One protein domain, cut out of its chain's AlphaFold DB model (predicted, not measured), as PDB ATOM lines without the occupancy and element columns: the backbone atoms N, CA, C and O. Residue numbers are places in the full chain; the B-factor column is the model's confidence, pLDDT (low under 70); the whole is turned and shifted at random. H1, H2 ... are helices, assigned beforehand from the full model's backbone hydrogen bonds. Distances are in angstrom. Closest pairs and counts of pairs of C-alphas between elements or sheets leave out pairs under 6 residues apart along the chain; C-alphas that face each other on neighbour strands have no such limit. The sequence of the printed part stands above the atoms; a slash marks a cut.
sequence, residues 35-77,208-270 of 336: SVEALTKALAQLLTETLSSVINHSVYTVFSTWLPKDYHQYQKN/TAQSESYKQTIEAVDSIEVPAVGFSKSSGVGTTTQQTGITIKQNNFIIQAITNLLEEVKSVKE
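This is residues 35 to 77 and 208 to 270 of the 336 residues of an uncharacterized protein of Mikania micrantha (UniProt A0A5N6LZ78). Two long helices, H1 and H4, lie side by side and run opposite ways as a loose pair; the shorter H3 crosses H4 on the side away from H1, and residues 67 to 77, with the small H2 among them, stick out as a tail beyond the last residue of H1. A long link without a named element joins H3 to H4. The printed part has 106 residues, with four named helices in the order H1, H2, H3, H4 and no named strand; its class is all helix. The whole is loose, with a radius of gyration of the C-alphas of 17.6 A, and only just elongated, spanning 60 by 30 by 22 A.

H1 is residues 36 to 66, from C-alpha 36 at (165.009, 45.407, 4.306) to C-alpha 66 at (143.604, 52.650, 41.885), 43.8 A from first to last C-alpha. H2 is residues 70 to 74, five residues. After the cut, H3 is residues 212 to 222, 15.2 A long, beginning with C-alpha 212 at (144.400, 60.705, 6.463). H4 is residues 240 to 270, 45.3 A long, and ends with C-alpha 270 at (155.094, 41.149, 0.045).

H1 and H4 touch, and their closest C-alphas, those of Val 62 and Thr 244, are 7.0 A apart. They run opposite ways at a shallow tilt of 15 degrees, with their centres 11.2 A apart. H3 touches H4, which meets it with residues 252 to 260 alone; the closest C-alphas, those of Thr 217 and Ala 257, are 5.9 A apart. These two run opposite ways at a steep tilt of 52 degrees. H1 and H3 are apart. H2 touches no helix. In H1, H2, H3 and H4 every O i to N i+4 pair is within hydrogen-bond range.

The two C-alphas farthest apart, those of Asn 77 and Glu 270, are 60.8 A from each other. Residues 67 to 77, of which 70 to 74 belong to H2, stand free; the body without them has 95 residues and spans 48 by 28 by 21 A. Residues 78 to 207 are not printed, and C-alphas 77 and 208 are 50.0 A apart across this cut. The link from H1 to H2 is tight, and that from H3 to H4, residues 223 to 239, is long. The mean pLDDT of the printed part is 76.8; 43 residues are under 70, among them residues 52 to 77 and 234 to 237. The mean pLDDT is 64 in H1 and 46 in H2, against 94 in H3 and 89 in H4.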
ATOM      1  N   SER A  35     169.748  45.859   5.095       74.56
ATOM      2  CA  SER A  35     168.835  44.982   4.378       74.56
ATOM      3  C   SER A  35     167.411  45.279   4.857       74.56
ATOM      4  O   SER A  35     167.184  45.535   6.040       74.56
ATOM      5  N   VAL A  36     166.434  45.244   3.950       62.94
ATOM      6  CA  VAL A  36     165.009  45.407   4.306       62.94
ATOM      7  C   VAL A  36     164.619  44.429   5.423       62.94
ATOM      8  O   VAL A  36     163.810  44.745   6.291       62.94
ATOM      9  N   GLU A  37     165.255  43.258   5.466       68.94
ATOM     10  CA  GLU A  37     165.092  42.284   6.543       68.94
ATOM     11  C   GLU A  37     165.651  42.774   7.892       68.94
ATOM     12  O   GLU A  37     165.018  42.587   8.927       68.94
ATOM     13  N   ALA A  38     166.809  43.436   7.902       69.69
ATOM     14  CA  ALA A  38     167.371  44.038   9.107       69.69
ATOM     15  C   ALA A  38     166.517  45.219   9.602       69.69
ATOM     16  O   ALA A  38     166.271  45.328  10.800       69.69
ATOM     17  N   LEU A  39     166.003  46.051   8.687       68.56
ATOM     18  CA  LEU A  39     165.104  47.162   9.020       68.56
ATOM     19  C   LEU A  39     163.780  46.658   9.614       68.56
ATOM     20  O   LEU A  39     163.336  47.154  10.645       68.56
ATOM     21  N   THR A  40     163.163  45.652   8.990       67.56
ATOM     22  CA  THR A  40     161.897  45.072   9.470       67.56
ATOM     23  C   THR A  40     162.064  44.378  10.820       67.56
ATOM     24  O   THR A  40     161.206  44.541  11.684       67.56
ATOM     25  N   LYS A  41     163.182  43.674  11.057       70.38
ATOM     26  CA  LYS A  41     163.508  43.114  12.381       70.38
ATOM     27  C   LYS A  41     163.718  44.205  13.431       70.38
ATOM     28  O   LYS A  41     163.165  44.095  14.521       70.38
ATOM     29  N   ALA A  42     164.457  45.264  13.099       66.19
ATOM     30  CA  ALA A  42     164.684  46.383  14.011       66.19
ATOM     31  C   ALA A  42     163.379  47.115  14.362       66.19
ATOM     32  O   ALA A  42     163.150  47.424  15.526       66.19
ATOM     33  N   LEU A  43     162.493  47.330  13.383       68.94
ATOM     34  CA  LEU A  43     161.172  47.919  13.612       68.94
ATOM     35  C   LEU A  43     160.280  47.016  14.462       68.94
ATOM     36  O   LEU A  43     159.679  47.496  15.415       68.94
ATOM     37  N   ALA A  44     160.219  45.714  14.172       68.19
ATOM     38  CA  ALA A  44     159.444  44.771  14.977       68.19
ATOM     39  C   ALA A  44     159.936  44.723  16.433       68.19
ATOM     40  O   ALA A  44     159.133  44.705  17.367       68.19
ATOM     41  N   GLN A  45     161.254  44.758  16.636       69.88
ATOM     42  CA  GLN A  45     161.850  44.789  17.965       69.88
ATOM     43  C   GLN A  45     161.559  46.109  18.689       69.88
ATOM     44  O   GLN A  45     161.088  46.081  19.824       69.88
ATOM     45  N   LEU A  46     161.731  47.251  18.016       69.56
ATOM     46  CA  LEU A  46     161.398  48.565  18.566       69.56
ATOM     47  C   LEU A  46     159.914  48.657  18.943       69.56
ATOM     48  O   LEU A  46     159.585  49.182  20.003       69.56
ATOM     49  N   LEU A  47     159.019  48.117  18.111       71.00
ATOM     50  CA  LEU A  47     157.587  48.048  18.400       71.00
ATOM     51  C   LEU A  47     157.305  47.171  19.617       71.00
ATOM     52  O   LEU A  47     156.544  47.579  20.486       71.00
ATOM     53  N   THR A  48     157.948  46.009  19.724       69.06
ATOM     54  CA  THR A  48     157.782  45.105  20.871       69.06
ATOM     55  C   THR A  48     158.250  45.765  22.171       69.06
ATOM     56  O   THR A  48     157.548  45.725  23.180       69.06
ATOM     57  N   GLU A  49     159.412  46.419  22.146       67.88
ATOM     58  CA  GLU A  49     159.971  47.134  23.296       67.88
ATOM     59  C   GLU A  49     159.110  48.346  23.680       67.88
ATOM     60  O   GLU A  49     158.816  48.550  24.860       67.88
ATOM     61  N   THR A  50     158.638  49.109  22.690       66.25
ATOM     62  CA  THR A  50     157.788  50.286  22.910       66.25
ATOM     63  C   THR A  50     156.422  49.883  23.451       66.25
ATOM     64  O   THR A  50     155.973  50.453  24.441       66.25
ATOM     65  N   LEU A  51     155.774  48.874  22.865       70.94
ATOM     66  CA  LEU A  51     154.491  48.361  23.346       70.94
ATOM     67  C   LEU A  51     154.626  47.789  24.757       70.94
ATOM     68  O   LEU A  51     153.822  48.125  25.619       70.94
ATOM     69  N   SER A  52     155.674  47.008  25.031       67.00
ATOM     70  CA  SER A  52     155.955  46.501  26.379       67.00
ATOM     71  C   SER A  52     156.143  47.645  27.382       67.00
ATOM     72  O   SER A  52     155.541  47.641  28.456       67.00
ATOM     73  N   SER A  53     156.907  48.680  27.024       66.69
ATOM     74  CA  SER A  53     157.114  49.860  27.869       66.69
ATOM     75  C   SER A  53     155.818  50.638  28.121       66.69
ATOM     76  O   SER A  53     155.509  50.956  29.271       66.69
ATOM     77  N   VAL A  54     155.025  50.894  27.074       64.69
ATOM     78  CA  VAL A  54     153.741  51.603  27.168       64.69
ATOM     79  C   VAL A  54     152.751  50.812  28.014       64.69
ATOM     80  O   VAL A  54     152.115  51.391  28.893       64.69
ATOM     81  N   ILE A  55     152.650  49.497  27.813       68.06
ATOM     82  CA  ILE A  55     151.785  48.622  28.610       68.06
ATOM     83  C   ILE A  55     152.229  48.646  30.074       68.06
ATOM     84  O   ILE A  55     151.411  48.935  30.943       68.06
ATOM     85  N   ASN A  56     153.519  48.453  30.359       64.75
ATOM     86  CA  ASN A  56     154.043  48.469  31.725       64.75
ATOM     87  C   ASN A  56     153.813  49.817  32.420       64.75
ATOM     88  O   ASN A  56     153.350  49.856  33.559       64.75
ATOM     89  N   HIS A  57     154.068  50.931  31.731       62.53
ATOM     90  CA  HIS A  57     153.836  52.267  32.274       62.53
ATOM     91  C   HIS A  57     152.343  52.532  32.516       62.53
ATOM     92  O   HIS A  57     151.963  53.128  33.525       62.53
ATOM     93  N   SER A  58     151.478  52.070  31.615       59.44
ATOM     94  CA  SER A  58     150.027  52.237  31.728       59.44
ATOM     95  C   SER A  58     149.454  51.399  32.864       59.44
ATOM     96  O   SER A  58     148.703  51.924  33.684       59.44
ATOM     97  N   VAL A  59     149.880  50.139  32.983       63.38
ATOM     98  CA  VAL A  59     149.543  49.255  34.105       63.38
ATOM     99  C   VAL A  59     150.019  49.876  35.415       63.38
ATOM    100  O   VAL A  59     149.226  49.999  36.342       63.38
ATOM    101  N   TYR A  60     151.259  50.364  35.479       62.16
ATOM    102  CA  TYR A  60     151.791  51.029  36.669       62.16
ATOM    103  C   TYR A  60     150.999  52.293  37.044       62.16
ATOM    104  O   TYR A  60     150.699  52.530  38.215       62.16
ATOM    105  N   THR A  61     150.608  53.101  36.058       59.50
ATOM    106  CA  THR A  61     149.850  54.345  36.279       59.50
ATOM    107  C   THR A  61     148.423  54.055  36.752       59.50
ATOM    108  O   THR A  61     147.929  54.684  37.687       59.50
ATOM    109  N   VAL A  62     147.756  53.063  36.158       53.75
ATOM    110  CA  VAL A  62     146.428  52.624  36.607       53.75
ATOM    111  C   VAL A  62     146.528  52.036  38.015       53.75
ATOM    112  O   VAL A  62     145.781  52.447  38.895       53.75
ATOM    113  N   PHE A  63     147.502  51.167  38.285       57.94
ATOM    114  CA  PHE A  63     147.664  50.530  39.593       57.94
ATOM    115  C   PHE A  63     147.993  51.534  40.712       57.94
ATOM    116  O   PHE A  63     147.429  51.465  41.803       57.94
ATOM    117  N   SER A  64     148.850  52.519  40.433       53.88
ATOM    118  CA  SER A  64     149.206  53.576  41.394       53.88
ATOM    119  C   SER A  64     148.064  54.557  41.671       53.88
ATOM    120  O   SER A  64     148.009  55.126  42.759       53.88
ATOM    121  N   THR A  65     147.128  54.730  40.733       52.09
ATOM    122  CA  THR A  65     145.939  55.580  40.921       52.09
ATOM    123  C   THR A  65     144.732  54.833  41.495       52.09
ATOM    124  O   THR A  65     143.866  55.471  42.095       52.09
ATOM    125  N   TRP A  66     144.674  53.503  41.352       44.16
ATOM    126  CA  TRP A  66     143.604  52.650  41.885       44.16
ATOM    127  C   TRP A  66     143.830  52.223  43.342       44.16
ATOM    128  O   TRP A  66     142.878  51.853  44.030       44.16
ATOM    129  N   LEU A  67     145.068  52.307  43.842       49.66
ATOM    130  CA  LEU A  67     145.355  52.095  45.259       49.66
ATOM    131  C   LEU A  67     144.606  53.145  46.109       49.66
ATOM    132  O   LEU A  67     144.796  54.350  45.909       49.66
ATOM    133  N   PRO A  68     143.748  52.724  47.062       45.31
ATOM    134  CA  PRO A  68     143.004  53.640  47.920       45.31
ATOM    135  C   PRO A  68     143.942  54.623  48.625       45.31
ATOM    136  O   PRO A  68     145.027  54.244  49.062       45.31
ATOM    137  N   LYS A  69     143.518  55.879  48.817       50.41
ATOM    138  CA  LYS A  69     144.303  56.888  49.561       50.41
ATOM    139  C   LYS A  69     144.697  56.424  50.973       50.41
ATOM    140  O   LYS A  69     145.720  56.863  51.495       50.41
ATOM    141  N   ASP A  70     143.951  55.480  51.541       45.25
ATOM    142  CA  ASP A  70     144.241  54.837  52.827       45.25
ATOM    143  C   ASP A  70     145.530  53.991  52.806       45.25
ATOM    144  O   ASP A  70     146.121  53.728  53.853       45.25
ATOM    145  N   TYR A  71     146.042  53.633  51.625       45.97
ATOM    146  CA  TYR A  71     147.324  52.943  51.465       45.97
ATOM    147  C   TYR A  71     148.519  53.852  51.808       45.97
ATOM    148  O   TYR A  71     149.497  53.406  52.411       45.97
ATOM    149  N   HIS A  72     148.415  55.160  51.540       48.75
ATOM    150  CA  HIS A  72     149.405  56.138  52.010       48.75
ATOM    151  C   HIS A  72     149.343  56.349  53.530       48.75
ATOM    152  O   HIS A  72     150.355  56.688  54.144       48.75
ATOM    153  N   GLN A  73     148.189  56.094  54.160       45.03
ATOM    154  CA  GLN A  73     148.059  56.066  55.619       45.03
ATOM    155  C   GLN A  73     148.678  54.784  56.214       45.03
ATOM    156  O   GLN A  73     149.257  54.828  57.300       45.03
ATOM    157  N   TYR A  74     148.632  53.666  55.479       42.50
ATOM    158  CA  TYR A  74     149.229  52.380  55.860       42.50
ATOM    159  C   TYR A  74     150.763  52.347  55.778       42.50
ATOM    160  O   TYR A  74     151.383  51.640  56.568       42.50
ATOM    161  N   GLN A  75     151.394  53.164  54.925       45.00
ATOM    162  CA  GLN A  75     152.861  53.323  54.897       45.00
ATOM    163  C   GLN A  75     153.455  53.897  56.194       45.00
ATOM    164  O   GLN A  75     154.662  53.814  56.414       45.00
ATOM    165  N   LYS A  76     152.624  54.475  57.071       47.06
ATOM    166  CA  LYS A  76     153.069  54.971  58.378       47.06
ATOM    167  C   LYS A  76     153.278  53.856  59.407       47.06
ATOM    168  O   LYS A  76     153.940  54.091  60.414       47.06
ATOM    169  N   ASN A  77     152.761  52.657  59.140       49.69
ATOM    170  CA  ASN A  77     153.020  51.470  59.942       49.69
ATOM    171  C   ASN A  77     154.059  50.618  59.208       49.69
ATOM    172  O   ASN A  77     153.842  50.224  58.067       49.69
ATOM    173  N   THR A 208     150.418  66.296  11.518       83.00
ATOM    174  CA  THR A 208     150.078  64.903  11.843       83.00
ATOM    175  C   THR A 208     148.578  64.718  12.066       83.00
ATOM    176  O   THR A 208     147.995  63.793  11.520       83.00
ATOM    177  N   ALA A 209     147.924  65.624  12.795       84.00
ATOM    178  CA  ALA A 209     146.485  65.558  13.049       84.00
ATOM    179  C   ALA A 209     145.628  65.733  11.778       84.00
ATOM    180  O   ALA A 209     144.445  65.392  11.776       84.00
ATOM    181  N   GLN A 210     146.202  66.279  10.701       86.31
ATOM    182  CA  GLN A 210     145.533  66.429   9.409       86.31
ATOM    183  C   GLN A 210     145.747  65.238   8.470       86.31
ATOM    184  O   GLN A 210     145.053  65.174   7.450       86.31
ATOM    185  N   SER A 211     146.662  64.312   8.785       91.19
ATOM    186  CA  SER A 211     146.922  63.162   7.920       91.19
ATOM    187  C   SER A 211     145.706  62.239   7.847       91.19
ATOM    188  O   SER A 211     144.946  62.083   8.805       91.19
ATOM    189  N   GLU A 212     145.521  61.616   6.687       92.69
ATOM    190  CA  GLU A 212     144.400  60.705   6.463       92.69
ATOM    191  C   GLU A 212     144.506  59.464   7.356       92.69
ATOM    192  O   GLU A 212     143.540  59.089   8.012       92.69
ATOM    193  N   SER A 213     145.718  58.920   7.499       91.38
ATOM    194  CA  SER A 213     146.004  57.811   8.414       91.38
ATOM    195  C   SER A 213     145.617  58.128   9.862       91.38
ATOM    196  O   SER A 213     145.076  57.277  10.569       91.38
ATOM    197  N   TYR A 214     145.840  59.367  10.310       93.25
ATOM    198  CA  TYR A 214     145.478  59.799  11.654       93.25
ATOM    199  C   TYR A 214     143.957  59.836  11.835       93.25
ATOM    200  O   TYR A 214     143.448  59.316  12.826       93.25
ATOM    201  N   LYS A 215     143.224  60.402  10.867       94.62
ATOM    202  CA  LYS A 215     141.754  60.469  10.898       94.62
ATOM    203  C   LYS A 215     141.116  59.085  10.873       94.62
ATOM    204  O   LYS A 215     140.255  58.818  11.704       94.62
ATOM    205  N   GLN A 216     141.589  58.204   9.994       94.75
ATOM    206  CA  GLN A 216     141.121  56.819   9.915       94.75
ATOM    207  C   GLN A 216     141.363  56.073  11.228       94.75
ATOM    208  O   GLN A 216     140.499  55.344  11.705       94.75
ATOM    209  N   THR A 217     142.517  56.302  11.862       94.50
ATOM    210  CA  THR A 217     142.815  55.708  13.171       94.50
ATOM    211  C   THR A 217     141.874  56.245  14.251       94.50
ATOM    212  O   THR A 217     141.388  55.471  15.071       94.50
ATOM    213  N   ILE A 218     141.582  57.551  14.259       95.00
ATOM    214  CA  ILE A 218     140.606  58.134  15.192       95.00
ATOM    215  C   ILE A 218     139.224  57.518  14.980       95.00
ATOM    216  O   ILE A 218     138.611  57.121  15.960       95.00
ATOM    217  N   GLU A 219     138.753  57.408  13.739       95.94
ATOM    218  CA  GLU A 219     137.448  56.826  13.407       95.94
ATOM    219  C   GLU A 219     137.349  55.355  13.835       95.94
ATOM    220  O   GLU A 219     136.378  54.955  14.481       95.94
ATOM    221  N   ALA A 220     138.390  54.566  13.560       94.00
ATOM    222  CA  ALA A 220     138.465  53.174  13.988       94.00
ATOM    223  C   ALA A 220     138.398  53.052  15.518       94.00
ATOM    224  O   ALA A 220     137.655  52.228  16.045       94.00
ATOM    225  N   VAL A 221     139.120  53.906  16.247       94.88
ATOM    226  CA  VAL A 221     139.122  53.898  17.718       94.88
ATOM    227  C   VAL A 221     137.804  54.423  18.284       94.88
ATOM    228  O   VAL A 221     137.351  53.929  19.313       94.88
ATOM    229  N   ASP A 222     137.161  55.384  17.620       95.12
ATOM    230  CA  ASP A 222     135.886  55.960  18.066       95.12
ATOM    231  C   ASP A 222     134.769  54.912  18.024       95.12
ATOM    232  O   ASP A 222     133.899  54.904  18.890       95.12
ATOM    233  N   SER A 223     134.851  53.947  17.098       93.62
ATOM    234  CA  SER A 223     133.947  52.789  17.076       93.62
ATOM    235  C   SER A 223     134.068  51.881  18.313       93.62
ATOM    236  O   SER A 223     133.116  51.177  18.652       93.62
ATOM    237  N   ILE A 224     135.215  51.916  19.004       89.88
ATOM    238  CA  ILE A 224     135.500  51.115  20.202       89.88
ATOM    239  C   ILE A 224     135.178  51.918  21.469       89.88
ATOM    240  O   ILE A 224     134.514  51.412  22.374       89.88
ATOM    241  N   GLU A 225     135.648  53.167  21.553       87.62
ATOM    242  CA  GLU A 225     135.490  54.014  22.735       87.62
ATOM    243  C   GLU A 225     135.249  55.490  22.375       87.62
ATOM    244  O   GLU A 225     136.171  56.230  22.033       87.62
ATOM    245  N   VAL A 226     134.009  55.954  22.566       91.25
ATOM    246  CA  VAL A 226     133.603  57.342  22.291       91.25
ATOM    247  C   VAL A 226     133.834  58.261  23.511       91.25
ATOM    248  O   VAL A 226     133.523  57.902  24.652       91.25
ATOM    249  N   PRO A 227     134.319  59.504  23.337       91.19
ATOM    250  CA  PRO A 227     135.047  59.979  22.165       91.19
ATOM    251  C   PRO A 227     136.459  59.390  22.128       91.19
ATOM    252  O   PRO A 227     137.117  59.324  23.178       91.19
ATOM    253  N   ALA A 228     136.937  59.065  20.932       91.81
ATOM    254  CA  ALA A 228     138.333  58.747  20.692       91.81
ATOM    255  C   ALA A 228     139.224  59.963  20.962       91.81
ATOM    256  O   ALA A 228     138.872  61.117  20.703       91.81
ATOM    257  N   VAL A 229     140.414  59.698  21.498       91.19
ATOM    258  CA  VAL A 229     141.403  60.731  21.811       91.19
ATOM    259  C   VAL A 229     142.745  60.281  21.257       91.19
ATOM    260  O   VAL A 229     143.326  59.322  21.752       91.19
ATOM    261  N   GLY A 230     143.257  60.984  20.245       88.94
ATOM    262  CA  GLY A 230     144.635  60.791  19.791       88.94
ATOM    263  C   GLY A 230     145.631  61.559  20.663       88.94
ATOM    264  O   GLY A 230     145.401  61.769  21.850       88.94
ATOM    265  N   PHE A 231     146.762  62.015  20.120       88.94
ATOM    266  CA  PHE A 231     147.770  62.689  20.950       88.94
ATOM    267  C   PHE A 231     147.286  64.044  21.516       88.94
ATOM    268  O   PHE A 231     147.312  65.086  20.871       88.94
ATOM    269  N   SER A 232     146.862  64.035  22.775       84.38
ATOM    270  CA  SER A 232     146.525  65.198  23.583       84.38
ATOM    271  C   SER A 232     147.532  65.367  24.722       84.38
ATOM    272  O   SER A 232     148.158  64.409  25.186       84.38
ATOM    273  N   LYS A 233     147.719  66.609  25.174       80.00
ATOM    274  CA  LYS A 233     148.497  66.894  26.383       80.00
ATOM    275  C   LYS A 233     147.582  66.734  27.592       80.00
ATOM    276  O   LYS A 233     146.586  67.439  27.702       80.00
ATOM    277  N   SER A 234     147.955  65.869  28.530       67.75
ATOM    278  CA  SER A 234     147.240  65.703  29.805       67.75
ATOM    279  C   SER A 234     147.414  66.904  30.748       67.75
ATOM    280  O   SER A 234     146.635  67.087  31.685       67.75
ATOM    281  N   SER A 235     148.413  67.757  30.488       67.12
ATOM    282  CA  SER A 235     148.693  68.973  31.250       67.12
ATOM    283  C   SER A 235     147.529  69.967  31.138       67.12
ATOM    284  O   SER A 235     147.402  70.663  30.133       67.12
ATOM    285  N   GLY A 236     146.686  70.042  32.169       68.06
ATOM    286  CA  GLY A 236     145.555  70.978  32.235       68.06
ATOM    287  C   GLY A 236     144.181  70.320  32.348       68.06
ATOM    288  O   GLY A 236     143.198  71.023  32.569       68.06
ATOM    289  N   VAL A 237     144.100  68.992  32.246       63.94
ATOM    290  CA  VAL A 237     142.849  68.252  32.445       63.94
ATOM    291  C   VAL A 237     142.689  67.919  33.930       63.94
ATOM    292  O   VAL A 237     143.633  67.449  34.560       63.94
ATOM    293  N   GLY A 238     141.501  68.210  34.472       77.25
ATOM    294  CA  GLY A 238     141.159  68.323  35.894       77.25
ATOM    295  C   GLY A 238     141.618  67.198  36.830       77.25
ATOM    296  O   GLY A 238     142.739  67.218  37.333       77.25
ATOM    297  N   THR A 239     140.703  66.304  37.212       81.31
ATOM    298  CA  THR A 239     140.957  65.312  38.275       81.31
ATOM    299  C   THR A 239     141.819  64.150  37.775       81.31
ATOM    300  O   THR A 239     141.831  63.842  36.585       81.31
ATOM    301  N   THR A 240     142.500  63.444  38.687       82.19
ATOM    302  CA  THR A 240     143.320  62.259  38.362       82.19
ATOM    303  C   THR A 240     142.550  61.231  37.525       82.19
ATOM    304  O   THR A 240     143.083  60.704  36.560       82.19
ATOM    305  N   THR A 241     141.267  61.011  37.821       84.00
ATOM    306  CA  THR A 241     140.407  60.087  37.065       84.00
ATOM    307  C   THR A 241     140.233  60.500  35.601       84.00
ATOM    308  O   THR A 241     140.240  59.645  34.720       84.00
ATOM    309  N   GLN A 242     140.105  61.801  35.320       84.19
ATOM    310  CA  GLN A 242     139.989  62.305  33.946       84.19
ATOM    311  C   GLN A 242     141.300  62.135  33.180       84.19
ATOM    312  O   GLN A 242     141.281  61.762  32.011       84.19
ATOM    313  N   GLN A 243     142.433  62.368  33.846       83.94
ATOM    314  CA  GLN A 243     143.752  62.151  33.254       83.94
ATOM    315  C   GLN A 243     143.959  60.675  32.906       83.94
ATOM    316  O   GLN A 243     144.359  60.378  31.786       83.94
ATOM    317  N   THR A 244     143.608  59.753  33.809       85.19
ATOM    318  CA  THR A 244     143.677  58.309  33.537       85.19
ATOM    319  C   THR A 244     142.791  57.913  32.356       85.19
ATOM    320  O   THR A 244     143.246  57.184  31.480       85.19
ATOM    321  N   GLY A 245     141.556  58.425  32.288       87.19
ATOM    322  CA  GLY A 245     140.655  58.160  31.163       87.19
ATOM    323  C   GLY A 245     141.214  58.643  29.822       87.19
ATOM    324  O   GLY A 245     141.120  57.934  28.826       87.19
ATOM    325  N   ILE A 246     141.858  59.813  29.795       87.69
ATOM    326  CA  ILE A 246     142.539  60.305  28.591       87.69
ATOM    327  C   ILE A 246     143.701  59.388  28.213       87.69
ATOM    328  O   ILE A 246     143.775  58.977  27.062       87.69
ATOM    329  N   THR A 247     144.563  59.013  29.160       86.69
ATOM    330  CA  THR A 247     145.696  58.117  28.885       86.69
ATOM    331  C   THR A 247     145.239  56.782  28.299       86.69
ATOM    332  O   THR A 247     145.832  56.305  27.336       86.69
ATOM    333  N   ILE A 248     144.162  56.194  28.832       87.69
ATOM    334  CA  ILE A 248     143.594  54.942  28.310       87.69
ATOM    335  C   ILE A 248     143.179  55.109  26.844       87.69
ATOM    336  O   ILE A 248     143.609  54.334  25.992       87.69
ATOM    337  N   LYS A 249     142.430  56.168  26.530       92.38
ATOM    338  CA  LYS A 249     141.990  56.464  25.159       92.38
ATOM    339  C   LYS A 249     143.159  56.691  24.203       92.38
ATOM    340  O   LYS A 249     143.150  56.190  23.083       92.38
ATOM    341  N   GLN A 250     144.193  57.393  24.663       91.06
ATOM    342  CA  GLN A 250     145.415  57.606  23.888       91.06
ATOM    343  C   GLN A 250     146.162  56.306  23.608       91.06
ATOM    344  O   GLN A 250     146.684  56.132  22.510       91.06
ATOM    345  N   ASN A 251     146.205  55.386  24.570       91.00
ATOM    346  CA  ASN A 251     146.819  54.079  24.367       91.00
ATOM    347  C   ASN A 251     146.050  53.256  23.334       91.00
ATOM    348  O   ASN A 251     146.677  52.677  22.451       91.00
ATOM    349  N   ASN A 252     144.715  53.258  23.395       92.75
ATOM    350  CA  ASN A 252     143.875  52.603  22.390       92.75
ATOM    351  C   ASN A 252     144.164  53.163  20.988       92.75
ATOM    352  O   ASN A 252     144.362  52.402  20.041       92.75
ATOM    353  N   PHE A 253     144.304  54.487  20.876       95.06
ATOM    354  CA  PHE A 253     144.718  55.136  19.635       95.06
ATOM    355  C   PHE A 253     146.111  54.703  19.153       95.06
ATOM    356  O   PHE A 253     146.280  54.370  17.982       95.06
ATOM    357  N   ILE A 254     147.113  54.691  20.037       91.12
ATOM    358  CA  ILE A 254     148.489  54.302  19.688       91.12
ATOM    359  C   ILE A 254     148.540  52.850  19.207       91.12
ATOM    360  O   ILE A 254     149.209  52.564  18.218       91.12
ATOM    361  N   ILE A 255     147.822  51.949  19.882       90.38
ATOM    362  CA  ILE A 255     147.736  50.540  19.492       90.38
ATOM    363  C   ILE A 255     147.156  50.432  18.081       90.38
ATOM    364  O   ILE A 255     147.785  49.811  17.231       90.38
ATOM    365  N   GLN A 256     146.028  51.091  17.799       92.69
ATOM    366  CA  GLN A 256     145.429  51.061  16.464       92.69
ATOM    367  C   GLN A 256     146.368  51.634  15.390       92.69
ATOM    368  O   GLN A 256     146.521  51.031  14.329       92.69
ATOM    369  N   ALA A 257     147.039  52.757  15.667       91.94
ATOM    370  CA  ALA A 257     147.995  53.358  14.735       91.94
ATOM    371  C   ALA A 257     149.152  52.401  14.402       91.94
ATOM    372  O   ALA A 257     149.552  52.278  13.246       91.94
ATOM    373  N   ILE A 258     149.687  51.716  15.419       89.44
ATOM    374  CA  ILE A 258     150.763  50.734  15.254       89.44
ATOM    375  C   ILE A 258     150.274  49.517  14.466       89.44
ATOM    376  O   ILE A 258     151.001  49.041  13.596       89.44
ATOM    377  N   THR A 259     149.063  49.027  14.736       91.50
ATOM    378  CA  THR A 259     148.466  47.906  13.998       91.50
ATOM    379  C   THR A 259     148.332  48.234  12.514       91.50
ATOM    380  O   THR A 259     148.804  47.460  11.685       91.50
ATOM    381  N   ASN A 260     147.806  49.417  12.178       91.75
ATOM    382  CA  ASN A 260     147.679  49.866  10.788       91.75
ATOM    383  C   ASN A 260     149.053  49.944  10.094       91.75
ATOM    384  O   ASN A 260     149.237  49.413   9.000       91.75
ATOM    385  N   LEU A 261     150.056  50.535  10.757       89.12
ATOM    386  CA  LEU A 261     151.426  50.586  10.230       89.12
ATOM    387  C   LEU A 261     152.028  49.188  10.028       89.12
ATOM    388  O   LEU A 261     152.774  48.967   9.076       89.12
ATOM    389  N   LEU A 262     151.731  48.239  10.918       88.44
ATOM    390  CA  LEU A 262     152.213  46.867  10.791       88.44
ATOM    391  C   LEU A 262     151.606  46.168   9.568       88.44
ATOM    392  O   LEU A 262     152.320  45.440   8.878       88.44
ATOM    393  N   GLU A 263     150.322  46.387   9.289       90.69
ATOM    394  CA  GLU A 263     149.650  45.863   8.095       90.69
ATOM    395  C   GLU A 263     150.242  46.447   6.807       90.69
ATOM    396  O   GLU A 263     150.596  45.688   5.901       90.69
ATOM    397  N   GLU A 264     150.470  47.764   6.754       89.44
ATOM    398  CA  GLU A 264     151.140  48.413   5.619       89.44
ATOM    399  C   GLU A 264     152.554  47.850   5.398       89.44
ATOM    400  O   GLU A 264     152.940  47.525   4.275       89.44
ATOM    401  N   VAL A 265     153.332  47.656   6.470       86.62
ATOM    402  CA  VAL A 265     154.678  47.067   6.377       86.62
ATOM    403  C   VAL A 265     154.632  45.613   5.900       86.62
ATOM    404  O   VAL A 265     155.523  45.193   5.154       86.62
ATOM    405  N   LYS A 266     153.620  44.832   6.303       89.94
ATOM    406  CA  LYS A 266     153.417  43.464   5.798       89.94
ATOM    407  C   LYS A 266     153.148  43.480   4.289       89.94
ATOM    408  O   LYS A 266     153.836  42.755   3.573       89.94
ATOM    409  N   SER A 267     152.261  44.355   3.813       91.81
ATOM    410  CA  SER A 267     151.977  44.523   2.381       91.81
ATOM    411  C   SER A 267     153.224  44.943   1.593       91.81
ATOM    412  O   SER A 267     153.607  44.267   0.642       91.81
ATOM    413  N   VAL A 268     153.963  45.958   2.051       90.62
ATOM    414  CA  VAL A 268     155.206  46.395   1.384       90.62
ATOM    415  C   VAL A 268     156.252  45.276   1.343       90.62
ATOM    416  O   VAL A 268     157.009  45.143   0.379       90.62
ATOM    417  N   LYS A 269     156.332  44.444   2.387       87.81
ATOM    418  CA  LYS A 269     157.243  43.293   2.411       87.81
ATOM    419  C   LYS A 269     156.874  42.253   1.348       87.81
ATOM    420  O   LYS A 269     157.785  41.643   0.780       87.81
ATOM    421  N   GLU A 270     155.586  42.035   1.103       92.06
ATOM    422  CA  GLU A 270     155.094  41.149   0.045       92.06
ATOM    423  C   GLU A 270     155.435  41.713  -1.338       92.06
ATOM    424  O   GLU A 270     156.111  41.023  -2.101       92.06
TER     425      GLU A 270